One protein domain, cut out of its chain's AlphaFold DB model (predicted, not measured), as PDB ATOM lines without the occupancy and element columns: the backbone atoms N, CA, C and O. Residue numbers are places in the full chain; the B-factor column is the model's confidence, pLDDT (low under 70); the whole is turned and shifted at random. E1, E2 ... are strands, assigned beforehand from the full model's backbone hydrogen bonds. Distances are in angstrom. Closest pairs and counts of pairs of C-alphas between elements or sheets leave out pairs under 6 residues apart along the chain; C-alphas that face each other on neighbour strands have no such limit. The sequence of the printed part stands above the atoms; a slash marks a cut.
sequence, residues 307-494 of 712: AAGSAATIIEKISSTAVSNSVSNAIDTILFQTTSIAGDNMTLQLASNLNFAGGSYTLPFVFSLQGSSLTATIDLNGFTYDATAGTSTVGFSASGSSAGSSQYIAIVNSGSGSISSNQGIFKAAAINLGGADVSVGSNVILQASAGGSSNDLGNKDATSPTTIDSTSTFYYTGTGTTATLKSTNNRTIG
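Overview. This is residues 307 to 494 of the 712 residues of the protein "PEP-CTERM protein-sorting domain-containing protein" of Verrucomicrobium sp. GAS474 (UniProt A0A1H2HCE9). With little regular structure, the chain is wound in stacked turns, a solenoid with E1 E3 E5 E7 E9 as one wall, E6 E8 E10 E12 as another, and the pairs E2 E4 and E11 E13 towards opposite ends of the stack. The printed part has 188 residues with 13 named strands, E1 to E13, in four parallel sheets and no named helix; it is all strand, with under half of the residues, 67, in named elements. It is compact, radius of gyration of the C-alphas 15.7 A, spanning 45 by 39 by 35 A.

Along the chain. E1, residues 313 to 320, begins at C-alpha (203.025, 103.747, 297.840) and is 22.8 A long. Then come E2, 331 to 338, 20.1 A; E3, 344 to 350; E4, 365 to 369; E5, 374 to 379; E6, 384 to 387; E7, 407 to 412; E8, 425 to 428; E9, 437 to 440; E10, 445 to 448; E11, 454 to 456; E12, 473 to 476; E13, 483 to 486, ending at C-alpha (200.337, 130.468, 278.110).

Arrangement. The five-stranded sheet is twisted. Within hydrogen-bond range are, for instance, N 316 of E1 and O 347 of E3, 2.8 A, and N 427 of E8 and O 385 of E6, 2.8 A.

Size, cuts and confidence. The printed part has no cut. Long links join E3 to E4, E6 to E7, E7 to E8 and E11 to E12. Mean pLDDT of the printed part is 79.1; 61 residues are under 70.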
ATOM      1  N   ALA A 307     208.076 112.478 304.418       69.38
ATOM      2  CA  ALA A 307     209.212 111.682 303.980       69.38
ATOM      3  C   ALA A 307     208.954 110.171 304.041       69.38
ATOM      4  O   ALA A 307     208.406 109.644 305.009       69.38
ATOM      5  N   ALA A 308     209.401 109.494 302.980       67.12
ATOM      6  CA  ALA A 308     209.216 108.072 302.728       67.12
ATOM      7  C   ALA A 308     210.484 107.262 303.031       67.12
ATOM      8  O   ALA A 308     211.588 107.627 302.613       67.12
ATOM      9  N   GLY A 309     210.324 106.131 303.719       63.03
ATOM     10  CA  GLY A 309     211.365 105.111 303.868       63.03
ATOM     11  C   GLY A 309     211.180 103.948 302.887       63.03
ATOM     12  O   GLY A 309     210.522 102.980 303.232       63.03
ATOM     13  N   SER A 310     211.812 104.006 301.709       64.69
ATOM     14  CA  SER A 310     211.926 102.933 300.688       64.69
ATOM     15  C   SER A 310     210.652 102.465 299.945       64.69
ATOM     16  O   SER A 310     209.649 102.141 300.570       64.69
ATOM     17  N   ALA A 311     210.771 102.341 298.613       58.50
ATOM     18  CA  ALA A 311     209.969 101.565 297.639       58.50
ATOM     19  C   ALA A 311     208.476 101.304 297.966       58.50
ATOM     20  O   ALA A 311     208.005 100.168 297.850       58.50
ATOM     21  N   ALA A 312     207.716 102.322 298.371       66.69
ATOM     22  CA  ALA A 312     206.348 102.171 298.863       66.69
ATOM     23  C   ALA A 312     205.386 103.215 298.280       66.69
ATOM     24  O   ALA A 312     205.733 104.376 298.074       66.69
ATOM     25  N   THR A 313     204.132 102.802 298.056       83.88
ATOM     26  CA  THR A 313     203.025 103.747 297.840       83.88
ATOM     27  C   THR A 313     202.565 104.275 299.195       83.88
ATOM     28  O   THR A 313     202.084 103.509 300.036       83.88
ATOM     29  N   ILE A 314     202.731 105.575 299.406       85.69
ATOM     30  CA  ILE A 314     202.408 106.279 300.647       85.69
ATOM     31  C   ILE A 314     201.264 107.245 300.373       85.69
ATOM     32  O   ILE A 314     201.336 108.042 299.441       85.69
ATOM     33  N   ILE A 315     200.210 107.170 301.182       90.12
ATOM     34  CA  ILE A 315     199.067 108.079 301.109       90.12
ATOM     35  C   ILE A 315     198.987 108.854 302.422       90.12
ATOM     36  O   ILE A 315     198.672 108.287 303.464       90.12
ATOM     37  N   GLU A 316     199.197 110.159 302.375       89.31
ATOM     38  CA  GLU A 316     198.877 111.051 303.483       89.31
ATOM     39  C   GLU A 316     197.499 111.648 303.255       89.31
ATOM     40  O   GLU A 316     197.283 112.456 302.353       89.31
ATOM     41  N   LYS A 317     196.543 111.227 304.078       91.75
ATOM     42  CA  LYS A 317     195.169 111.696 304.020       91.75
ATOM     43  C   LYS A 317     194.976 112.846 305.000       91.75
ATOM     44  O   LYS A 317     194.913 112.609 306.203       91.75
ATOM     45  N   ILE A 318     194.867 114.074 304.497       91.31
ATOM     46  CA  ILE A 318     194.803 115.290 305.316       91.31
ATOM     47  C   ILE A 318     193.385 115.856 305.356       91.31
ATOM     48  O   ILE A 318     192.803 116.177 304.323       91.31
ATOM     49  N   SER A 319     192.842 116.038 306.557       90.62
ATOM     50  CA  SER A 319     191.651 116.852 306.816       90.62
ATOM     51  C   SER A 319     192.010 118.052 307.679       90.62
ATOM     52  O   SER A 319     192.822 117.940 308.592       90.62
ATOM     53  N   SER A 320     191.341 119.172 307.456       85.56
ATOM     54  CA  SER A 320     191.334 120.337 308.323       85.56
ATOM     55  C   SER A 320     189.912 120.705 308.746       85.56
ATOM     56  O   SER A 320     188.994 120.743 307.928       85.56
ATOM     57  N   THR A 321     189.717 121.018 310.028       77.50
ATOM     58  CA  THR A 321     188.449 121.579 310.530       77.50
ATOM     59  C   THR A 321     188.427 123.111 310.479       77.50
ATOM     60  O   THR A 321     187.498 123.734 310.996       77.50
ATOM     61  N   ALA A 322     189.459 123.743 309.912       67.31
ATOM     62  CA  ALA A 322     189.553 125.190 309.786       67.31
ATOM     63  C   ALA A 322     188.500 125.714 308.794       67.31
ATOM     64  O   ALA A 322     188.628 125.587 307.580       67.31
ATOM     65  N   VAL A 323     187.442 126.330 309.323       57.12
ATOM     66  CA  VAL A 323     186.279 126.788 308.542       57.12
ATOM     67  C   VAL A 323     186.483 128.109 307.782       57.12
ATOM     68  O   VAL A 323     185.559 128.555 307.106       57.12
ATOM     69  N   SER A 324     187.657 128.754 307.828       55.44
ATOM     70  CA  SER A 324     187.911 129.949 307.004       55.44
ATOM     71  C   SER A 324     189.392 130.305 306.840       55.44
ATOM     72  O   SER A 324     190.225 129.923 307.667       55.44
ATOM     73  N   ASN A 325     189.673 131.140 305.825       51.03
ATOM     74  CA  ASN A 325     190.923 131.888 305.576       51.03
ATOM     75  C   ASN A 325     191.281 132.885 306.704       51.03
ATOM     76  O   ASN A 325     191.940 133.898 306.468       51.03
ATOM     77  N   SER A 326     190.810 132.655 307.930       44.47
ATOM     78  CA  SER A 326     191.267 133.398 309.092       44.47
ATOM     79  C   SER A 326     192.756 133.125 309.282       44.47
ATOM     80  O   SER A 326     193.196 131.977 309.298       44.47
ATOM     81  N   VAL A 327     193.513 134.203 309.459       46.94
ATOM     82  CA  VAL A 327     194.977 134.265 309.636       46.94
ATOM     83  C   VAL A 327     195.497 133.342 310.755       46.94
ATOM     84  O   VAL A 327     196.690 133.091 310.857       46.94
ATOM     85  N   SER A 328     194.598 132.803 311.583       45.06
ATOM     86  CA  SER A 328     194.881 131.908 312.705       45.06
ATOM     87  C   SER A 328     194.908 130.406 312.350       45.06
ATOM     88  O   SER A 328     194.938 129.591 313.267       45.06
ATOM     89  N   ASN A 329     194.886 130.036 311.062       50.81
ATOM     90  CA  ASN A 329     194.890 128.642 310.572       50.81
ATOM     91  C   ASN A 329     196.048 128.374 309.585       50.81
ATOM     92  O   ASN A 329     195.841 127.883 308.476       50.81
ATOM     93  N   ALA A 330     197.263 128.787 309.941       54.72
ATOM     94  CA  ALA A 330     198.413 128.807 309.045       54.72
ATOM     95  C   ALA A 330     199.119 127.444 308.956       54.72
ATOM     96  O   ALA A 330     200.068 127.168 309.692       54.72
ATOM     97  N   ILE A 331     198.661 126.592 308.032       68.50
ATOM     98  CA  ILE A 331     199.598 125.690 307.356       68.50
ATOM     99  C   ILE A 331     200.465 126.589 306.479       68.50
ATOM    100  O   ILE A 331     199.942 127.265 305.593       68.50
ATOM    101  N   ASP A 332     201.764 126.622 306.762       66.44
ATOM    102  CA  ASP A 332     202.687 127.546 306.099       66.44
ATOM    103  C   ASP A 332     203.173 126.959 304.773       66.44
ATOM    104  O   ASP A 332     203.150 127.610 303.728       66.44
ATOM    105  N   THR A 333     203.613 125.703 304.792       68.00
ATOM    106  CA  THR A 333     204.133 125.010 303.612       68.00
ATOM    107  C   THR A 333     203.896 123.511 303.733       68.00
ATOM    108  O   THR A 333     204.050 122.924 304.808       68.00
ATOM    109  N   ILE A 334     203.533 122.880 302.616       73.31
ATOM    110  CA  ILE A 334     203.634 121.430 302.464       73.31
ATOM    111  C   ILE A 334     204.858 121.134 301.600       73.31
ATOM    112  O   ILE A 334     204.936 121.539 300.438       73.31
ATOM    113  N   LEU A 335     205.822 120.441 302.197       74.94
ATOM    114  CA  LEU A 335     207.044 119.975 301.569       74.94
ATOM    115  C   LEU A 335     206.987 118.455 301.427       74.94
ATOM    116  O   LEU A 335     207.011 117.716 302.409       74.94
ATOM    117  N   PHE A 336     207.003 117.976 300.191       71.12
ATOM    118  CA  PHE A 336     207.242 116.562 299.924       71.12
ATOM    119  C   PHE A 336     208.733 116.365 299.711       71.12
ATOM    120  O   PHE A 336     209.312 116.917 298.769       71.12
ATOM    121  N   GLN A 337     209.348 115.581 300.590       71.69
ATOM    122  CA  GLN A 337     210.760 115.257 300.530       71.69
ATOM    123  C   GLN A 337     210.940 113.755 300.668       71.69
ATOM    124  O   GLN A 337     210.763 113.181 301.728       71.69
ATOM    125  N   THR A 338     211.399 113.109 299.616       66.31
ATOM    126  CA  THR A 338     211.726 111.685 299.657       66.31
ATOM    127  C   THR A 338     213.218 111.508 299.445       66.31
ATOM    128  O   THR A 338     213.831 112.181 298.617       66.31
ATOM    129  N   THR A 339     213.810 110.631 300.253       64.00
ATOM    130  CA  THR A 339     215.221 110.226 300.172       64.00
ATOM    131  C   THR A 339     215.386 108.898 299.430       64.00
ATOM    132  O   THR A 339     216.442 108.274 299.504       64.00
ATOM    133  N   SER A 340     214.316 108.408 298.806       59.81
ATOM    134  CA  SER A 340     214.202 107.034 298.341       59.81
ATOM    135  C   SER A 340     214.692 106.818 296.908       59.81
ATOM    136  O   SER A 340     214.857 107.731 296.101       59.81
ATOM    137  N   ILE A 341     214.928 105.545 296.622       58.47
ATOM    138  CA  ILE A 341     215.401 104.971 295.367       58.47
ATOM    139  C   ILE A 341     214.188 104.828 294.422       58.47
ATOM    140  O   ILE A 341     213.056 104.735 294.884       58.47
ATOM    141  N   ALA A 342     214.407 104.840 293.103       64.06
ATOM    142  CA  ALA A 342     213.378 104.783 292.052       64.06
ATOM    143  C   ALA A 342     212.152 103.885 292.365       64.06
ATOM    144  O   ALA A 342     212.325 102.721 292.719       64.06
ATOM    145  N   GLY A 343     210.934 104.400 292.137       68.75
ATOM    146  CA  GLY A 343     209.681 103.624 292.197       68.75
ATOM    147  C   GLY A 343     208.654 104.059 293.251       68.75
ATOM    148  O   GLY A 343     207.580 103.461 293.317       68.75
ATOM    149  N   ASP A 344     208.944 105.087 294.048       73.69
ATOM    150  CA  ASP A 344     208.004 105.593 295.055       73.69
ATOM    151  C   ASP A 344     206.865 106.422 294.453       73.69
ATOM    152  O   ASP A 344     207.066 107.256 293.565       73.69
ATOM    153  N   ASN A 345     205.672 106.231 295.017       83.44
ATOM    154  CA  ASN A 345     204.504 107.063 294.757       83.44
ATOM    155  C   ASN A 345     204.042 107.671 296.081       83.44
ATOM    156  O   ASN A 345     203.626 106.947 296.986       83.44
ATOM    157  N   MET A 346     204.106 108.995 296.190       85.56
ATOM    158  CA  MET A 346     203.574 109.721 297.344       85.56
ATOM    159  C   MET A 346     202.290 110.426 296.935       85.56
ATOM    160  O   MET A 346     202.282 111.155 295.945       85.56
ATOM    161  N   THR A 347     201.225 110.243 297.703       90.00
ATOM    162  CA  THR A 347     199.934 110.884 297.464       90.00
ATOM    163  C   THR A 347     199.531 111.707 298.674       90.00
ATOM    164  O   THR A 347     199.321 111.164 299.752       90.00
ATOM    165  N   LEU A 348     199.352 113.009 298.477       91.12
ATOM    166  CA  LEU A 348     198.577 113.861 299.365       91.12
ATOM    167  C   LEU A 348     197.111 113.748 298.979       91.12
ATOM    168  O   LEU A 348     196.716 114.280 297.948       91.12
ATOM    169  N   GLN A 349     196.309 113.079 299.794       93.75
ATOM    170  CA  GLN A 349     194.874 112.976 299.578       93.75
ATOM    171  C   GLN A 349     194.126 113.915 300.520       93.75
ATOM    172  O   GLN A 349     194.302 113.858 301.736       93.75
ATOM    173  N   LEU A 350     193.234 114.744 299.989       93.25
ATOM    174  CA  LEU A 350     192.377 115.577 300.825       93.25
ATOM    175  C   LEU A 350     191.213 114.768 301.414       93.25
ATOM    176  O   LEU A 350     190.588 113.931 300.762       93.25
ATOM    177  N   ALA A 351     190.898 115.031 302.674       92.38
ATOM    178  CA  ALA A 351     189.722 114.526 303.380       92.38
ATOM    179  C   ALA A 351     188.760 115.652 303.800       92.38
ATOM    180  O   ALA A 351     187.693 115.382 304.350       92.38
ATOM    181  N   SER A 352     189.139 116.901 303.540       91.12
ATOM    182  CA  SER A 352     188.313 118.102 303.632       91.12
ATOM    183  C   SER A 352     188.929 119.199 302.758       91.12
ATOM    184  O   SER A 352     190.032 119.036 302.233       91.12
ATOM    185  N   ASN A 353     188.268 120.355 302.660       89.88
ATOM    186  CA  ASN A 353     188.912 121.546 302.107       89.88
ATOM    187  C   ASN A 353     190.139 121.927 302.948       89.88
ATOM    188  O   ASN A 353     190.115 121.814 304.177       89.88
ATOM    189  N   LEU A 354     191.186 122.384 302.269       86.81
ATOM    190  CA  LEU A 354     192.455 122.793 302.844       86.81
ATOM    191  C   LEU A 354     192.758 124.223 302.404       86.81
ATOM    192  O   LEU A 354     192.918 124.472 301.213       86.81
ATOM    193  N   ASN A 355     192.849 125.146 303.358       83.56
ATOM    194  CA  ASN A 355     193.134 126.554 303.091       83.56
ATOM    195  C   ASN A 355     194.457 126.949 303.749       83.56
ATOM    196  O   ASN A 355     194.689 126.612 304.910       83.56
ATOM    197  N   PHE A 356     195.294 127.690 303.029       77.81
ATOM    198  CA  PHE A 356     196.551 128.225 303.552       77.81
ATOM    199  C   PHE A 356     196.338 129.647 304.078       77.81
ATOM    200  O   PHE A 356     195.558 130.416 303.508       77.81
ATOM    201  N   ALA A 357     197.020 130.018 305.163       68.62
ATOM    202  CA  ALA A 357     196.949 131.384 305.675       68.62
ATOM    203  C   ALA A 357     197.858 132.322 304.873       68.62
ATOM    204  O   ALA A 357     198.921 131.936 304.389       68.62
ATOM    205  N   GLY A 358     197.436 133.581 304.742       59.59
ATOM    206  CA  GLY A 358     198.197 134.602 304.027       59.59
ATOM    207  C   GLY A 358     199.346 135.120 304.872       59.59
ATOM    208  O   GLY A 358     199.156 136.037 305.666       59.59
ATOM    209  N   GLY A 359     200.520 134.514 304.719       60.16
ATOM    210  CA  GLY A 359     201.780 134.963 305.310       60.16
ATOM    211  C   GLY A 359     202.812 135.337 304.246       60.16
ATOM    212  O   GLY A 359     202.607 135.123 303.052       60.16
ATOM    213  N   SER A 360     203.963 135.856 304.679       53.50
ATOM    214  CA  SER A 360     205.118 136.198 303.824       53.50
ATOM    215  C   SER A 360     205.778 134.991 303.137       53.50
ATOM    216  O   SER A 360     206.831 135.138 302.518       53.50
ATOM    217  N   TYR A 361     205.199 133.797 303.259       56.84
ATOM    218  CA  TYR A 361     205.752 132.571 302.712       56.84
ATOM    219  C   TYR A 361     205.594 132.545 301.193       56.84
ATOM    220  O   TYR A 361     204.536 132.827 300.625       56.84
ATOM    221  N   THR A 362     206.707 132.251 300.531       52.34
ATOM    222  CA  THR A 362     206.879 132.404 299.087       52.34
ATOM    223  C   THR A 362     206.315 131.235 298.290       52.34
ATOM    224  O   THR A 362     206.008 131.422 297.116       52.34
ATOM    225  N   LEU A 363     206.152 130.050 298.894       60.47
ATOM    226  CA  LEU A 363     205.723 128.835 298.200       60.47
ATOM    227  C   LEU A 363     204.860 127.960 299.129       60.47
ATOM    228  O   LEU A 363     205.415 127.206 299.922       60.47
ATOM    229  N   PRO A 364     203.517 127.979 299.017       58.72
ATOM    230  CA  PRO A 364     202.643 127.108 299.822       58.72
ATOM    231  C   PRO A 364     202.882 125.615 299.547       58.72
ATOM    232  O   PRO A 364     202.357 124.743 300.238       58.72
ATOM    233  N   PHE A 365     203.674 125.316 298.518       66.50
ATOM    234  CA  PHE A 365     203.915 123.984 298.036       66.50
ATOM    235  C   PHE A 365     205.298 123.873 297.396       66.50
ATOM    236  O   PHE A 365     205.596 124.556 296.414       66.50
ATOM    237  N   VAL A 366     206.144 123.010 297.958       66.88
ATOM    238  CA  VAL A 366     207.493 122.746 297.451       66.88
ATOM    239  C   VAL A 366     207.665 121.248 297.258       66.88
ATOM    240  O   VAL A 366     207.415 120.449 298.160       66.88
ATOM    241  N   PHE A 367     208.145 120.870 296.078       67.50
ATOM    242  CA  PHE A 367     208.616 119.522 295.805       67.50
ATOM    243  C   PHE A 367     210.144 119.504 295.804       67.50
ATOM    244  O   PHE A 367     210.796 120.160 294.987       67.50
ATOM    245  N   SER A 368     210.731 118.720 296.709       65.06
ATOM    246  CA  SER A 368     212.143 118.353 296.621       65.06
ATOM    247  C   SER A 368     212.238 116.849 296.434       65.06
ATOM    248  O   SER A 368     212.129 116.063 297.373       65.06
ATOM    249  N   LEU A 369     212.396 116.449 295.177       62.56
ATOM    250  CA  LEU A 369     212.518 115.054 294.790       62.56
ATOM    251  C   LEU A 369     213.998 114.738 294.580       62.56
ATOM    252  O   LEU A 369     214.624 115.228 293.637       62.56
ATOM    253  N   GLN A 370     214.555 113.906 295.455       64.38
ATOM    254  CA  GLN A 370     215.876 113.317 295.264       64.38
ATOM    255  C   GLN A 370     215.675 111.910 294.690       64.38
ATOM    256  O   GLN A 370     215.162 111.039 295.380       64.38
ATOM    257  N   GLY A 371     216.014 111.698 293.413       64.06
ATOM    258  CA  GLY A 371     215.853 110.403 292.736       64.06
ATOM    259  C   GLY A 371     215.357 110.510 291.289       64.06
ATOM    260  O   GLY A 371     214.811 111.534 290.872       64.06
ATOM    261  N   SER A 372     215.571 109.448 290.504       62.41
ATOM    262  CA  SER A 372     215.361 109.425 289.046       62.41
ATOM    263  C   SER A 372     213.986 108.929 288.574       62.41
ATOM    264  O   SER A 372     213.757 108.906 287.372       62.41
ATOM    265  N   SER A 373     213.078 108.513 289.465       71.50
ATOM    266  CA  SER A 373     211.738 108.028 289.084       71.50
ATOM    267  C   SER A 373     210.783 108.107 290.271       71.50
ATOM    268  O   SER A 373     210.689 107.156 291.051       71.50
ATOM    269  N   LEU A 374     210.103 109.240 290.420       71.88
ATOM    270  CA  LEU A 374     209.147 109.454 291.501       71.88
ATOM    271  C   LEU A 374     207.916 110.186 290.988       71.88
ATOM    272  O   LEU A 374     208.049 111.159 290.238       71.88
ATOM    273  N   THR A 375     206.746 109.722 291.425       81.19
ATOM    274  CA  THR A 375     205.475 110.399 291.163       81.19
ATOM    275  C   THR A 375     204.942 110.960 292.467       81.19
ATOM    276  O   THR A 375     204.707 110.222 293.426       81.19
ATOM    277  N   ALA A 376     204.730 112.269 292.505       85.62
ATOM    278  CA  ALA A 376     204.029 112.906 293.605       85.62
ATOM    279  C   ALA A 376     202.627 113.315 293.158       85.62
ATOM    280  O   ALA A 376     202.468 113.994 292.147       85.62
ATOM    281  N   THR A 377     201.610 112.905 293.906       90.81
ATOM    282  CA  THR A 377     200.205 113.108 293.557       90.81
ATOM    283  C   THR A 377     199.527 113.993 294.592       90.81
ATOM    284  O   THR A 377     199.590 113.716 295.785       90.81
ATOM    285  N   ILE A 378     198.842 115.038 294.143       92.31
ATOM    286  CA  ILE A 378     197.837 115.762 294.917       92.31
ATOM    287  C   ILE A 378     196.484 115.207 294.485       92.31
ATOM    288  O   ILE A 378     196.012 115.496 293.389       92.31
ATOM    289  N   ASP A 379     195.875 114.390 295.330       95.31
ATOM    290  CA  ASP A 379     194.520 113.899 295.143       95.31
ATOM    291  C   ASP A 379     193.534 114.786 295.900       95.31
ATOM    292  O   ASP A 379     193.417 114.747 297.126       95.31
ATOM    293  N   LEU A 380     192.801 115.595 295.143       94.62
ATOM    294  CA  LEU A 380     191.817 116.521 295.676       94.62
ATOM    295  C   LEU A 380     190.617 115.788 296.280       94.62
ATOM    296  O   LEU A 380     189.965 116.365 297.142       94.62
ATOM    297  N   ASN A 381     190.333 114.545 295.866       94.50
ATOM    298  CA  ASN A 381     189.291 113.681 296.436       94.50
ATOM    299  C   ASN A 381     187.952 114.411 296.709       94.50
ATOM    300  O   ASN A 381     187.334 114.276 297.762       94.50
ATOM    301  N   GLY A 382     187.522 115.243 295.761       92.44
ATOM    302  CA  GLY A 382     186.299 116.040 295.842       92.44
ATOM    303  C   GLY A 382     186.386 117.331 296.670       92.44
ATOM    304  O   GLY A 382     185.403 118.056 296.768       92.44
ATOM    305  N   PHE A 383     187.544 117.687 297.214       92.62
ATOM    306  CA  PHE A 383     187.746 118.879 298.041       92.62
ATOM    307  C   PHE A 383     188.500 119.999 297.311       92.62
ATOM    308  O   PHE A 383     188.923 119.863 296.162       92.62
ATOM    309  N   THR A 384     188.628 121.143 297.985       91.69
ATOM    310  CA  THR A 384     189.404 122.302 297.534       91.69
ATOM    311  C   THR A 384     190.754 122.366 298.244       91.69
ATOM    312  O   THR A 384     190.804 122.382 299.471       91.69
ATOM    313  N   TYR A 385     191.831 122.472 297.472       91.06
ATOM    314  CA  TYR A 385     193.152 122.917 297.902       91.06
ATOM    315  C   TYR A 385     193.294 124.413 297.581       91.06
ATOM    316  O   TYR A 385     193.413 124.764 296.409       91.06
ATOM    317  N   ASP A 386     193.253 125.303 298.575       89.19
ATOM    318  CA  ASP A 386     193.306 126.763 298.385       89.19
ATOM    319  C   ASP A 386     194.634 127.375 298.854       89.19
ATOM    320  O   ASP A 386     194.814 127.737 300.016       89.19
ATOM    321  N   ALA A 387     195.544 127.556 297.902       86.06
ATOM    322  CA  ALA A 387     196.842 128.203 298.049       86.06
ATOM    323  C   ALA A 387     196.839 129.693 297.634       86.06
ATOM    324  O   ALA A 387     197.886 130.250 297.293       86.06
ATOM    325  N   THR A 388     195.683 130.369 297.615       85.06
ATOM    326  CA  THR A 388     195.588 131.782 297.178       85.06
ATOM    327  C   THR A 388     196.215 132.789 298.117       85.06
ATOM    328  O   THR A 388     196.545 133.888 297.680       85.06
ATOM    329  N   ALA A 389     196.377 132.441 299.389       74.75
ATOM    330  CA  ALA A 389     196.872 133.377 300.381       74.75
ATOM    331  C   ALA A 389     198.395 133.637 300.270       74.75
ATOM    332  O   ALA A 389     198.893 134.602 300.847       74.75
ATOM    333  N   GLY A 390     199.130 132.824 299.497       64.81
ATOM    334  CA  GLY A 390     200.556 133.020 299.202       64.81
ATOM    335  C   GLY A 390     200.829 134.153 298.198       64.81
ATOM    336  O   GLY A 390     200.014 134.461 297.331       64.81
ATOM    337  N   THR A 391     202.001 134.785 298.295       56.34
ATOM    338  CA  THR A 391     202.246 136.130 297.736       56.34
ATOM    339  C   THR A 391     202.578 136.251 296.244       56.34
ATOM    340  O   THR A 391     202.805 137.381 295.818       56.34
ATOM    341  N   SER A 392     202.592 135.216 295.389       60.88
ATOM    342  CA  SER A 392     202.630 135.525 293.933       60.88
ATOM    343  C   SER A 392     202.350 134.420 292.920       60.88
ATOM    344  O   SER A 392     201.778 134.740 291.883       60.88
ATOM    345  N   THR A 393     202.719 133.155 293.107       68.94
ATOM    346  CA  THR A 393     202.489 132.109 292.084       68.94
ATOM    347  C   THR A 393     202.699 130.739 292.710       68.94
ATOM    348  O   THR A 393     203.701 130.540 293.391       68.94
ATOM    349  N   VAL A 394     201.806 129.777 292.459       71.44
ATOM    350  CA  VAL A 394     202.130 128.373 292.735       71.44
ATOM    351  C   VAL A 394     202.943 127.859 291.558       71.44
ATOM    352  O   VAL A 394     202.421 127.645 290.463       71.44
ATOM    353  N   GLY A 395     204.249 127.742 291.784       68.38
ATOM    354  CA  GLY A 395     205.181 127.124 290.855       68.38
ATOM    355  C   GLY A 395     205.495 125.707 291.304       68.38
ATOM    356  O   GLY A 395     205.905 125.486 292.441       68.38
ATOM    357  N   PHE A 396     205.348 124.750 290.397       72.81
ATOM    358  CA  PHE A 396     205.891 123.415 290.597       72.81
ATOM    359  C   PHE A 396     207.353 123.440 290.160       72.81
ATOM    360  O   PHE A 396     207.651 123.689 288.995       72.81
ATOM    361  N   SER A 397     208.280 123.230 291.094       65.62
ATOM    362  CA  SER A 397     209.700 123.097 290.769       65.62
ATOM    363  C   SER A 397     210.218 121.770 291.297       65.62
ATOM    364  O   SER A 397     209.998 121.422 292.453       65.62
ATOM    365  N   ALA A 398     210.903 121.024 290.437       59.47
ATOM    366  CA  ALA A 398     211.737 119.915 290.865       59.47
ATOM    367  C   ALA A 398     213.035 120.500 291.440       59.47
ATOM    368  O   ALA A 398     213.926 120.898 290.688       59.47
ATOM    369  N   SER A 399     213.133 120.611 292.764       53.00
ATOM    370  CA  SER A 399     214.360 121.068 293.422       53.00
ATOM    371  C   SER A 399     215.253 119.872 293.786       53.00
ATOM    372  O   SER A 399     214.961 119.105 294.702       53.00
ATOM    373  N   GLY A 400     216.348 119.691 293.041       54.00
ATOM    374  CA  GLY A 400     217.358 118.660 293.292       54.00
ATOM    375  C   GLY A 400     218.521 118.745 292.299       54.00
ATOM    376  O   GLY A 400     218.306 118.917 291.102       54.00
ATOM    377  N   SER A 401     219.762 118.605 292.777       45.34
ATOM    378  CA  SER A 401     221.001 118.661 291.970       45.34
ATOM    379  C   SER A 401     221.147 117.523 290.945       45.34
ATOM    380  O   SER A 401     222.107 117.495 290.181       45.34
ATOM    381  N   SER A 402     220.196 116.586 290.923       50.94
ATOM    382  CA  SER A 402     220.151 115.393 290.073       50.94
ATOM    383  C   SER A 402     218.722 115.079 289.608       50.94
ATOM    384  O   SER A 402     218.334 113.916 289.511       50.94
ATOM    385  N   ALA A 403     217.909 116.108 289.340       51.34
ATOM    386  CA  ALA A 403     216.584 115.919 288.752       51.34
ATOM    387  C   ALA A 403     216.719 115.265 287.364       51.34
ATOM    388  O   ALA A 403     217.024 115.930 286.373       51.34
ATOM    389  N   GLY A 404     216.543 113.943 287.310       55.84
ATOM    390  CA  GLY A 404     216.425 113.205 286.057       55.84
ATOM    391  C   GLY A 404     215.178 113.641 285.285       55.84
ATOM    392  O   GLY A 404     214.243 114.199 285.855       55.84
ATOM    393  N   SER A 405     215.146 113.353 283.989       58.19
ATOM    394  CA  SER A 405     214.060 113.661 283.042       58.19
ATOM    395  C   SER A 405     212.729 112.922 283.302       58.19
ATOM    396  O   SER A 405     211.941 112.739 282.381       58.19
ATOM    397  N   SER A 406     212.480 112.413 284.513       63.69
ATOM    398  CA  SER A 406     211.351 111.509 284.816       63.69
ATOM    399  C   SER A 406     210.735 111.755 286.197       63.69
ATOM    400  O   SER A 406     210.336 110.820 286.892       63.69
ATOM    401  N   GLN A 407     210.693 113.014 286.632       70.38
ATOM    402  CA  GLN A 407     209.961 113.413 287.835       70.38
ATOM    403  C   GLN A 407     208.591 113.947 287.431       70.38
ATOM    404  O   GLN A 407     208.507 114.950 286.723       70.38
ATOM    405  N   TYR A 408     207.534 113.282 287.896       80.00
ATOM    406  CA  TYR A 408     206.161 113.610 287.528       80.00
ATOM    407  C   TYR A 408     205.376 114.087 288.738       80.00
ATOM    408  O   TYR A 408     205.421 113.495 289.818       80.00
ATOM    409  N   ILE A 409     204.619 115.158 288.541       87.38
ATOM    410  CA  ILE A 409     203.632 115.623 289.510       87.38
ATOM    411  C   ILE A 409     202.258 115.338 288.922       87.38
ATOM    412  O   ILE A 409     202.013 115.607 287.751       87.38
ATOM    413  N   ALA A 410     201.343 114.799 289.712       91.75
ATOM    414  CA  ALA A 410     199.963 114.598 289.310       91.75
ATOM    415  C   ALA A 410     199.036 115.416 290.204       91.75
ATOM    416  O   ALA A 410     199.174 115.402 291.421       91.75
ATOM    417  N   ILE A 411     198.081 116.119 289.608       94.19
ATOM    418  CA  ILE A 411     196.933 116.689 290.316       94.19
ATOM    419  C   ILE A 411     195.724 115.899 289.844       94.19
ATOM    420  O   ILE A 411     195.405 115.927 288.659       94.19
ATOM    421  N   VAL A 412     195.074 115.166 290.735       95.31
ATOM    422  CA  VAL A 412     193.956 114.279 290.401       95.31
ATOM    423  C   VAL A 412     192.764 114.566 291.298       95.31
ATOM    424  O   VAL A 412     192.885 115.207 292.340       95.31
ATOM    425  N   ASN A 413     191.599 114.083 290.889       94.38
ATOM    426  CA  ASN A 413     190.398 114.104 291.703       94.38
ATOM    427  C   ASN A 413     189.791 112.696 291.722       94.38
ATOM    428  O   ASN A 413     189.109 112.302 290.780       94.38
ATOM    429  N   SER A 414     190.057 111.924 292.778       93.25
ATOM    430  CA  SER A 414     189.471 110.586 292.954       93.25
ATOM    431  C   SER A 414     188.038 110.606 293.501       93.25
ATOM    432  O   SER A 414     187.371 109.569 293.533       93.25
ATOM    433  N   GLY A 415     187.549 111.777 293.922       86.75
ATOM    434  CA  GLY A 415     186.216 111.936 294.484       86.75
ATOM    435  C   GLY A 415     185.140 111.735 293.420       86.75
ATOM    436  O   GLY A 415     185.234 112.252 292.311       86.75
ATOM    437  N   SER A 416     184.062 111.032 293.767       71.56
ATOM    438  CA  SER A 416     182.936 110.759 292.860       71.56
ATOM    439  C   SER A 416     181.990 111.957 292.657       71.56
ATOM    440  O   SER A 416     180.860 111.786 292.198       71.56
ATOM    441  N   GLY A 417     182.400 113.161 293.062       59.25
ATOM    442  CA  GLY A 417     181.595 114.372 292.964       59.25
ATOM    443  C   GLY A 417     181.520 114.890 291.529       59.25
ATOM    444  O   GLY A 417     182.542 115.090 290.881       59.25
ATOM    445  N   SER A 418     180.306 115.154 291.038       55.25
ATOM    446  CA  SER A 418     180.098 115.892 289.785       55.25
ATOM    447  C   SER A 418     180.720 117.294 289.878       55.25
ATOM    448  O   SER A 418     180.554 117.974 290.899       55.25
ATOM    449  N   ILE A 419     181.355 117.759 288.792       55.16
ATOM    450  CA  ILE A 419     181.940 119.112 288.640       55.16
ATOM    451  C   ILE A 419     180.946 120.209 289.063       55.16
ATOM    452  O   ILE A 419     181.336 121.217 289.646       55.16
ATOM    453  N   SER A 420     179.642 119.978 288.871       56.88
ATOM    454  CA  SER A 420     178.564 120.902 289.253       56.88
ATOM    455  C   SER A 420     178.491 121.236 290.750       56.88
ATOM    456  O   SER A 420     177.744 122.128 291.134       56.88
ATOM    457  N   SER A 421     179.229 120.519 291.601       56.84
ATOM    458  CA  SER A 421     179.260 120.728 293.053       56.84
ATOM    459  C   SER A 421     180.546 121.389 293.574       56.84
ATOM    460  O   SER A 421     180.754 121.391 294.784       56.84
ATOM    461  N   ASN A 422     181.384 121.980 292.705       60.38
ATOM    462  CA  ASN A 422     182.662 122.609 293.094       60.38
ATOM    463  C   ASN A 422     183.608 121.645 293.839       60.38
ATOM    464  O   ASN A 422     184.290 122.019 294.793       60.38
ATOM    465  N   GLN A 423     183.635 120.388 293.409       72.00
ATOM    466  CA  GLN A 423     184.466 119.348 294.002       72.00
ATOM    467  C   GLN A 423     185.732 119.137 293.159       72.00
ATOM    468  O   GLN A 423     185.647 119.083 291.936       72.00
ATOM    469  N   GLY A 424     186.902 119.033 293.801       91.31
ATOM    470  CA  GLY A 424     188.184 118.826 293.115       91.31
ATOM    471  C   GLY A 424     188.846 120.107 292.599       91.31
ATOM    472  O   GLY A 424     189.256 120.167 291.439       91.31
ATOM    473  N   ILE A 425     188.956 121.138 293.440       93.75
ATOM    474  CA  ILE A 425     189.522 122.441 293.053       93.75
ATOM    475  C   ILE A 425     190.955 122.579 293.573       93.75
ATOM    476  O   ILE A 425     191.194 122.487 294.772       93.75
ATOM    477  N   PHE A 426     191.902 122.874 292.689       93.69
ATOM    478  CA  PHE A 426     193.233 123.355 293.043       93.69
ATOM    479  C   PHE A 426     193.310 124.854 292.753       93.69
ATOM    480  O   PHE A 426     193.316 125.270 291.594       93.69
ATOM    481  N   LYS A 427     193.336 125.679 293.796       92.06
ATOM    482  CA  LYS A 427     193.188 127.130 293.714       92.06
ATOM    483  C   LYS A 427     194.468 127.841 294.150       92.06
ATOM    484  O   LYS A 427     195.066 127.490 295.160       92.06
ATOM    485  N   ALA A 428     194.883 128.858 293.401       91.00
ATOM    486  CA  ALA A 428     196.078 129.651 293.674       91.00
ATOM    487  C   ALA A 428     195.935 131.090 293.161       91.00
ATOM    488  O   ALA A 428     195.045 131.406 292.372       91.00
ATOM    489  N   ALA A 429     196.853 131.972 293.566       90.38
ATOM    490  CA  ALA A 429     196.964 133.304 292.970       90.38
ATOM    491  C   ALA A 429     197.239 133.211 291.454       90.38
ATOM    492  O   ALA A 429     196.545 133.837 290.653       90.38
ATOM    493  N   ALA A 430     198.201 132.368 291.075       91.31
ATOM    494  CA  ALA A 430     198.561 132.040 289.701       91.31
ATOM    495  C   ALA A 430     198.951 130.560 289.609       91.31
ATOM    496  O   ALA A 430     199.534 130.029 290.560       91.31
ATOM    497  N   ILE A 431     198.667 129.917 288.475       92.12
ATOM    498  CA  ILE A 431     198.988 128.505 288.222       92.12
ATOM    499  C   ILE A 431     200.106 128.418 287.183       92.12
ATOM    500  O   ILE A 431     199.906 128.797 286.030       92.12
ATOM    501  N   ASN A 432     201.273 127.901 287.575       91.56
ATOM    502  CA  ASN A 432     202.404 127.698 286.672       91.56
ATOM    503  C   ASN A 432     202.911 126.250 286.739       91.56
ATOM    504  O   ASN A 432     203.662 125.871 287.640       91.56
ATOM    505  N   LEU A 433     202.491 125.457 285.755       90.44
ATOM    506  CA  LEU A 433     202.881 124.063 285.553       90.44
ATOM    507  C   LEU A 433     204.208 123.933 284.795       90.44
ATOM    508  O   LEU A 433     204.895 122.933 284.961       90.44
ATOM    509  N   GLY A 434     204.617 124.951 284.026       82.00
ATOM    510  CA  GLY A 434     205.777 124.892 283.126       82.00
ATOM    511  C   GLY A 434     207.143 124.738 283.813       82.00
ATOM    512  O   GLY A 434     208.146 124.513 283.138       82.00
ATOM    513  N   GLY A 435     207.209 124.850 285.144       79.38
ATOM    514  CA  GLY A 435     208.419 124.583 285.931       79.38
ATOM    515  C   GLY A 435     208.722 123.093 286.158       79.38
ATOM    516  O   GLY A 435     209.841 122.754 286.558       79.38
ATOM    517  N   ALA A 436     207.761 122.203 285.885       81.50
ATOM    518  CA  ALA A 436     207.878 120.755 286.047       81.50
ATOM    519  C   ALA A 436     207.018 119.997 285.013       81.50
ATOM    520  O   ALA A 436     206.297 120.594 284.216       81.50
ATOM    521  N   ASP A 437     207.086 118.668 285.019       86.75
ATOM    522  CA  ASP A 437     206.197 117.824 284.222       86.75
ATOM    523  C   ASP A 437     204.981 117.434 285.073       86.75
ATOM    524  O   ASP A 437     205.011 116.480 285.854       86.75
ATOM    525  N   VAL A 438     203.909 118.230 284.967       90.31
ATOM    526  CA  VAL A 438     202.705 118.096 285.805       90.31
ATOM    527  C   VAL A 438     201.541 117.521 285.002       90.31
ATOM    528  O   VAL A 438     201.033 118.197 284.115       90.31
ATOM    529  N   SER A 439     201.062 116.316 285.304       93.12
ATOM    530  CA  SER A 439     199.781 115.780 284.807       93.12
ATOM    531  C   SER A 439     198.585 116.310 285.603       93.12
ATOM    532  O   SER A 439     198.667 116.484 286.817       93.12
ATOM    533  N   VAL A 440     197.468 116.554 284.919       95.00
ATOM    534  CA  VAL A 440     196.207 116.995 285.526       95.00
ATOM    535  C   VAL A 440     195.131 116.000 285.112       95.00
ATOM    536  O   VAL A 440     194.855 115.849 283.924       95.00
ATOM    537  N   GLY A 441     194.575 115.287 286.087       94.75
ATOM    538  CA  GLY A 441     193.571 114.250 285.887       94.75
ATOM    539  C   GLY A 441     192.181 114.799 285.565       94.75
ATOM    540  O   GLY A 441     191.950 116.009 285.527       94.75
ATOM    541  N   SER A 442     191.244 113.881 285.343       93.25
ATOM    542  CA  SER A 442     189.851 114.205 285.042       93.25
ATOM    543  C   SER A 442     189.167 114.945 286.194       93.25
ATOM    544  O   SER A 442     189.483 114.752 287.369       93.25
ATOM    545  N   ASN A 443     188.206 115.803 285.843       92.44
ATOM    546  CA  ASN A 443     187.348 116.534 286.783       92.44
ATOM    547  C   ASN A 443     188.118 117.375 287.825       92.44
ATOM    548  O   ASN A 443     187.638 117.571 288.942       92.44
ATOM    549  N   VAL A 444     189.316 117.853 287.474       94.88
ATOM    550  CA  VAL A 444     190.101 118.810 288.269       94.88
ATOM    551  C   VAL A 444     189.820 120.231 287.787       94.88
ATOM    552  O   VAL A 444     189.883 120.503 286.587       94.88
ATOM    553  N   ILE A 445     189.576 121.160 288.712       95.31
ATOM    554  CA  ILE A 445     189.504 122.596 288.416       95.31
ATOM    555  C   ILE A 445     190.794 123.269 288.888       95.31
ATOM    556  O   ILE A 445     191.046 123.358 290.086       95.31
ATOM    557  N   LEU A 446     191.597 123.786 287.959       95.56
ATOM    558  CA  LEU A 446     192.745 124.645 288.251       95.56
ATOM    559  C   LEU A 446     192.277 126.099 288.302       95.56
ATOM    560  O   LEU A 446     192.063 126.716 287.260       95.56
ATOM    561  N   GLN A 447     192.100 126.657 289.497       95.12
ATOM    562  CA  GLN A 447     191.566 128.003 289.671       95.12
ATOM    563  C   GLN A 447     192.664 129.035 289.965       95.12
ATOM    564  O   GLN A 447     193.380 128.931 290.959       95.12
ATOM    565  N   ALA A 448     192.752 130.080 289.140       94.25
ATOM    566  CA  ALA A 448     193.649 131.220 289.334       94.25
ATOM    567  C   ALA A 448     192.855 132.491 289.678       94.25
ATOM    568  O   ALA A 448     191.888 132.820 288.988       94.25
ATOM    569  N   SER A 449     193.249 133.227 290.722       92.50
ATOM    570  CA  SER A 449     192.452 134.358 291.234       92.50
ATOM    571  C   SER A 449     193.157 135.712 291.311       92.50
ATOM    572  O   SER A 449     192.488 136.701 291.601       92.50
ATOM    573  N   ALA A 450     194.469 135.811 291.089       87.75
ATOM    574  CA  ALA A 450     195.167 137.096 291.158       87.75
ATOM    575  C   ALA A 450     195.157 137.823 289.807       87.75
ATOM    576  O   ALA A 450     195.516 137.246 288.776       87.75
ATOM    577  N   GLY A 451     194.798 139.108 289.820       82.69
ATOM    578  CA  GLY A 451     194.980 139.993 288.668       82.69
ATOM    579  C   GLY A 451     196.464 140.213 288.359       82.69
ATOM    580  O   GLY A 451     197.299 140.222 289.264       82.69
ATOM    581  N   GLY A 452     196.813 140.382 287.078       84.19
ATOM    582  CA  GLY A 452     198.196 140.669 286.661       84.19
ATOM    583  C   GLY A 452     199.152 139.478 286.770       84.19
ATOM    584  O   GLY A 452     200.345 139.618 286.514       84.19
ATOM    585  N   SER A 453     198.637 138.306 287.145       87.25
ATOM    586  CA  SER A 453     199.403 137.070 287.260       87.25
ATOM    587  C   SER A 453     199.835 136.513 285.900       87.25
ATOM    588  O   SER A 453     199.215 136.778 284.865       87.25
ATOM    589  N   SER A 454     200.894 135.699 285.898       92.75
ATOM    590  CA  SER A 454     201.271 134.879 284.745       92.75
ATOM    591  C   SER A 454     200.949 133.419 285.019       92.75
ATOM    592  O   SER A 454     201.476 132.830 285.960       92.75
ATOM    593  N   ASN A 455     200.066 132.855 284.201       94.31
ATOM    594  CA  ASN A 455     199.657 131.462 284.273       94.31
ATOM    595  C   ASN A 455     200.285 130.693 283.109       94.31
ATOM    596  O   ASN A 455     200.302 131.172 281.973       94.31
ATOM    597  N   ASP A 456     200.788 129.497 283.387       94.62
ATOM    598  CA  ASP A 456     201.375 128.605 282.391       94.62
ATOM    599  C   ASP A 456     200.860 127.187 282.605       94.62
ATOM    600  O   ASP A 456     201.105 126.591 283.649       94.62
ATOM    601  N   LEU A 457     200.150 126.648 281.618       93.81
ATOM    602  CA  LEU A 457     199.632 125.277 281.635       93.81
ATOM    603  C   LEU A 457     200.495 124.313 280.807       93.81
ATOM    604  O   LEU A 457     200.112 123.166 280.576       93.81
ATOM    605  N   GLY A 458     201.656 124.779 280.346       88.44
ATOM    606  CA  GLY A 458     202.616 123.968 279.619       88.44
ATOM    607  C   GLY A 458     203.342 122.936 280.478       88.44
ATOM    608  O   GLY A 458     203.182 122.880 281.696       88.44
ATOM    609  N   ASN A 459     204.175 122.136 279.817       84.62
ATOM    610  CA  ASN A 459     205.143 121.250 280.469       84.62
ATOM    611  C   ASN A 459     206.538 121.875 280.439       84.62
ATOM    612  O   ASN A 459     206.843 122.655 279.532       84.62
ATOM    613  N   LYS A 460     207.398 121.467 281.374       84.19
ATOM    614  CA  LYS A 460     208.832 121.765 281.319       84.19
ATOM    615  C   LYS A 460     209.484 121.115 280.096       84.19
ATOM    616  O   LYS A 460     210.191 121.796 279.354       84.19
ATOM    617  N   ASP A 461     209.231 119.823 279.879       82.50
ATOM    618  CA  ASP A 461     209.749 119.062 278.739       82.50
ATOM    619  C   ASP A 461     208.643 118.818 277.699       82.50
ATOM    620  O   ASP A 461     207.577 118.277 278.001       82.50
ATOM    621  N   ALA A 462     208.893 119.206 276.447       81.44
ATOM    622  CA  ALA A 462     207.969 118.990 275.333       81.44
ATOM    623  C   ALA A 462     207.734 117.500 275.028       81.44
ATOM    624  O   ALA A 462     206.724 117.146 274.428       81.44
ATOM    625  N   THR A 463     208.675 116.637 275.419       83.94
ATOM    626  CA  THR A 463     208.610 115.182 275.235       83.94
ATOM    627  C   THR A 463     207.959 114.460 276.412       83.94
ATOM    628  O   THR A 463     207.717 113.255 276.328       83.94
ATOM    629  N   SER A 464     207.651 115.180 277.497       82.56
ATOM    630  CA  SER A 464     207.008 114.596 278.668       82.56
ATOM    631  C   SER A 464     205.644 113.990 278.306       82.56
ATOM    632  O   SER A 464     204.835 114.650 277.647       82.56
ATOM    633  N   PRO A 465     205.327 112.774 278.793       81.44
ATOM    634  CA  PRO A 465     204.028 112.142 278.581       81.44
ATOM    635  C   PRO A 465     202.889 112.782 279.397       81.44
ATOM    636  O   PRO A 465     201.762 112.294 279.345       81.44
ATOM    637  N   THR A 466     203.138 113.831 280.189       86.56
ATOM    638  CA  THR A 466     202.110 114.416 281.057       86.56
ATOM    639  C   THR A 466     201.004 115.109 280.260       86.56
ATOM    640  O   THR A 466     201.241 116.007 279.450       86.56
ATOM    641  N   THR A 467     199.747 114.785 280.575       92.25
ATOM    642  CA  THR A 467     198.534 115.306 279.916       92.25
ATOM    643  C   THR A 467     197.659 116.128 280.869       92.25
ATOM    644  O   THR A 467     197.746 115.964 282.086       92.25
ATOM    645  N   ILE A 468     196.906 117.083 280.321       94.56
ATOM    646  CA  ILE A 468     195.787 117.726 281.015       94.56
ATOM    647  C   ILE A 468     194.542 117.054 280.459       94.56
ATOM    648  O   ILE A 468     194.302 117.116 279.253       94.56
ATOM    649  N   ASP A 469     193.800 116.357 281.312       94.69
ATOM    650  CA  ASP A 469     192.605 115.635 280.899       94.69
ATOM    651  C   ASP A 469     191.566 116.591 280.298       94.69
ATOM    652  O   ASP A 469     191.375 117.712 280.783       94.69
ATOM    653  N   SER A 470     190.873 116.147 279.251       92.81
ATOM    654  CA  SER A 470     189.868 116.949 278.547       92.81
ATOM    655  C   SER A 470     188.706 117.409 279.433       92.81
ATOM    656  O   SER A 470     188.091 118.427 279.122       92.81
ATOM    657  N   THR A 471     188.400 116.696 280.526       93.00
ATOM    658  CA  THR A 471     187.329 117.067 281.467       93.00
ATOM    659  C   THR A 471     187.809 117.951 282.620       93.00
ATOM    660  O   THR A 471     186.991 118.427 283.407       93.00
ATOM    661  N   SER A 472     189.118 118.198 282.738       94.75
ATOM    662  CA  SER A 472     189.641 119.212 283.660       94.75
ATOM    663  C   SER A 472     189.315 120.624 283.161       94.75
ATOM    664  O   SER A 472     188.960 120.820 282.001       94.75
ATOM    665  N   THR A 473     189.394 121.637 284.021       95.62
ATOM    666  CA  THR A 473     189.082 123.025 283.655       95.62
ATOM    667  C   THR A 473     190.080 123.988 284.274       95.62
ATOM    668  O   THR A 473     190.315 123.951 285.478       95.62
ATOM    669  N   PHE A 474     190.626 124.906 283.479       97.00
ATOM    670  CA  PHE A 474     191.282 126.096 284.006       97.00
ATOM    671  C   PHE A 474     190.246 127.197 284.232       97.00
ATOM    672  O   PHE A 474     189.555 127.600 283.300       97.00
ATOM    673  N   TYR A 475     190.137 127.695 285.462       96.19
ATOM    674  CA  TYR A 475     189.155 128.701 285.848       96.19
ATOM    675  C   TYR A 475     189.835 129.974 286.357       96.19
ATOM    676  O   TYR A 475     190.401 130.006 287.446       96.19
ATOM    677  N   TYR A 476     189.765 131.058 285.590       96.44
ATOM    678  CA  TYR A 476     190.301 132.349 286.008       96.44
ATOM    679  C   TYR A 476     189.217 133.238 286.623       96.44
ATOM    680  O   TYR A 476     188.223 133.543 285.968       96.44
ATOM    681  N   THR A 477     189.427 133.718 287.851       94.31
ATOM    682  CA  THR A 477     188.488 134.600 288.575       94.31
ATOM    683  C   THR A 477     189.097 135.934 289.008       94.31
ATOM    684  O   THR A 477     188.480 136.656 289.789       94.31
ATOM    685  N   GLY A 478     190.313 136.264 288.565       92.12
ATOM    686  CA  GLY A 478     190.983 137.504 288.965       92.12
ATOM    687  C   GLY A 478     190.308 138.763 288.421       92.12
ATOM    688  O   GLY A 478     189.729 138.753 287.332       92.12
ATOM    689  N   THR A 479     190.384 139.856 289.181       91.06
ATOM    690  CA  THR A 479     189.785 141.162 288.851       91.06
ATOM    691  C   THR A 479     190.844 142.272 288.820       91.06
ATOM    692  O   THR A 479     191.969 142.104 289.293       91.06
ATOM    693  N   GLY A 480     190.499 143.425 288.238       85.12
ATOM    694  CA  GLY A 480     191.318 144.646 288.258       85.12
ATOM    695  C   GLY A 480     192.385 144.727 287.163       85.12
ATOM    696  O   GLY A 480     192.347 145.643 286.344       85.12
ATOM    697  N   THR A 481     193.327 143.784 287.117       87.75
ATOM    698  CA  THR A 481     194.433 143.774 286.140       87.75
ATOM    699  C   THR A 481     194.392 142.538 285.243       87.75
ATOM    700  O   THR A 481     193.923 141.469 285.631       87.75
ATOM    701  N   THR A 482     194.880 142.689 284.007       92.62
ATOM    702  CA  THR A 482     194.903 141.601 283.017       92.62
ATOM    703  C   THR A 482     195.925 140.546 283.422       92.62
ATOM    704  O   THR A 482     197.116 140.846 283.477       92.62
ATOM    705  N   ALA A 483     195.475 139.322 283.692       95.12
ATOM    706  CA  ALA A 483     196.371 138.178 283.831       95.12
ATOM    707  C   ALA A 483     196.736 137.614 282.455       95.12
ATOM    708  O   ALA A 483     196.035 137.849 281.470       95.12
ATOM    709  N   THR A 484     197.816 136.840 282.394       96.81
ATOM    710  CA  THR A 484     198.225 136.124 281.180       96.81
ATOM    711  C   THR A 484     198.058 134.617 281.326       96.81
ATOM    712  O   THR A 484     198.200 134.083 282.426       96.81
ATOM    713  N   LEU A 485     197.766 133.940 280.216       96.75
ATOM    714  CA  LEU A 485     197.751 132.486 280.078       96.75
ATOM    715  C   LEU A 485     198.645 132.078 278.906       96.75
ATOM    716  O   LEU A 485     198.442 132.529 277.782       96.75
ATOM    717  N   LYS A 486     199.591 131.179 279.152       95.19
ATOM    718  CA  LYS A 486     200.337 130.468 278.110       95.19
ATOM    719  C   LYS A 486     200.235 128.955 278.296       95.19
ATOM    720  O   LYS A 486     199.900 128.466 279.371       95.19
ATOM    721  N   SER A 487     200.542 128.229 277.231       91.62
ATOM    722  CA  SER A 487     200.796 126.793 277.233       91.62
ATOM    723  C   SER A 487     202.171 126.561 276.615       91.62
ATOM    724  O   SER A 487     202.321 126.462 275.394       91.62
ATOM    725  N   THR A 488     203.209 126.543 277.455       86.44
ATOM    726  CA  THR A 488     204.558 126.173 277.008       86.44
ATOM    727  C   THR A 488     204.526 124.778 276.363       86.44
ATOM    728  O   THR A 488     203.899 123.855 276.884       86.44
ATOM    729  N   ASN A 489     205.174 124.626 275.204       85.50
ATOM    730  CA  ASN A 489     205.140 123.414 274.370       85.50
ATOM    731  C   ASN A 489     203.769 123.072 273.745       85.50
ATOM    732  O   ASN A 489     203.584 121.955 273.271       85.50
ATOM    733  N   ASN A 490     202.828 124.027 273.684       83.12
ATOM    734  CA  ASN A 490     201.516 123.882 273.027       83.12
ATOM    735  C   ASN A 490     200.699 122.679 273.523       83.12
ATOM    736  O   ASN A 490     199.963 122.052 272.760       83.12
ATOM    737  N   ARG A 491     200.822 122.354 274.809       91.06
ATOM    738  CA  ARG A 491     200.046 121.291 275.438       91.06
ATOM    739  C   ARG A 491     198.554 121.607 275.350       91.06
ATOM    740  O   ARG A 491     198.135 122.716 275.700       91.06
ATOM    741  N   THR A 492     197.766 120.632 274.905       94.06
ATOM    742  CA  THR A 492     196.302 120.716 274.928       94.06
ATOM    743  C   THR A 492     195.808 120.803 276.368       94.06
ATOM    744  O   THR A 492     196.232 120.019 277.217       94.06
ATOM    745  N   ILE A 493     194.920 121.757 276.638       95.06
ATOM    746  CA  ILE A 493     194.254 121.932 277.931       95.06
ATOM    747  C   ILE A 493     192.854 121.307 277.890       95.06
ATOM    748  O   ILE A 493     192.329 121.025 276.811       95.06
ATOM    749  N   GLY A 494     192.236 121.113 279.056       95.19
ATOM    750  CA  GLY A 494     190.819 120.760 279.162       95.19
ATOM    751  C   GLY A 494     189.911 121.934 278.772       95.19
ATOM    752  O   GLY A 494     190.041 122.504 277.689       95.19
TER     753      GLY A 494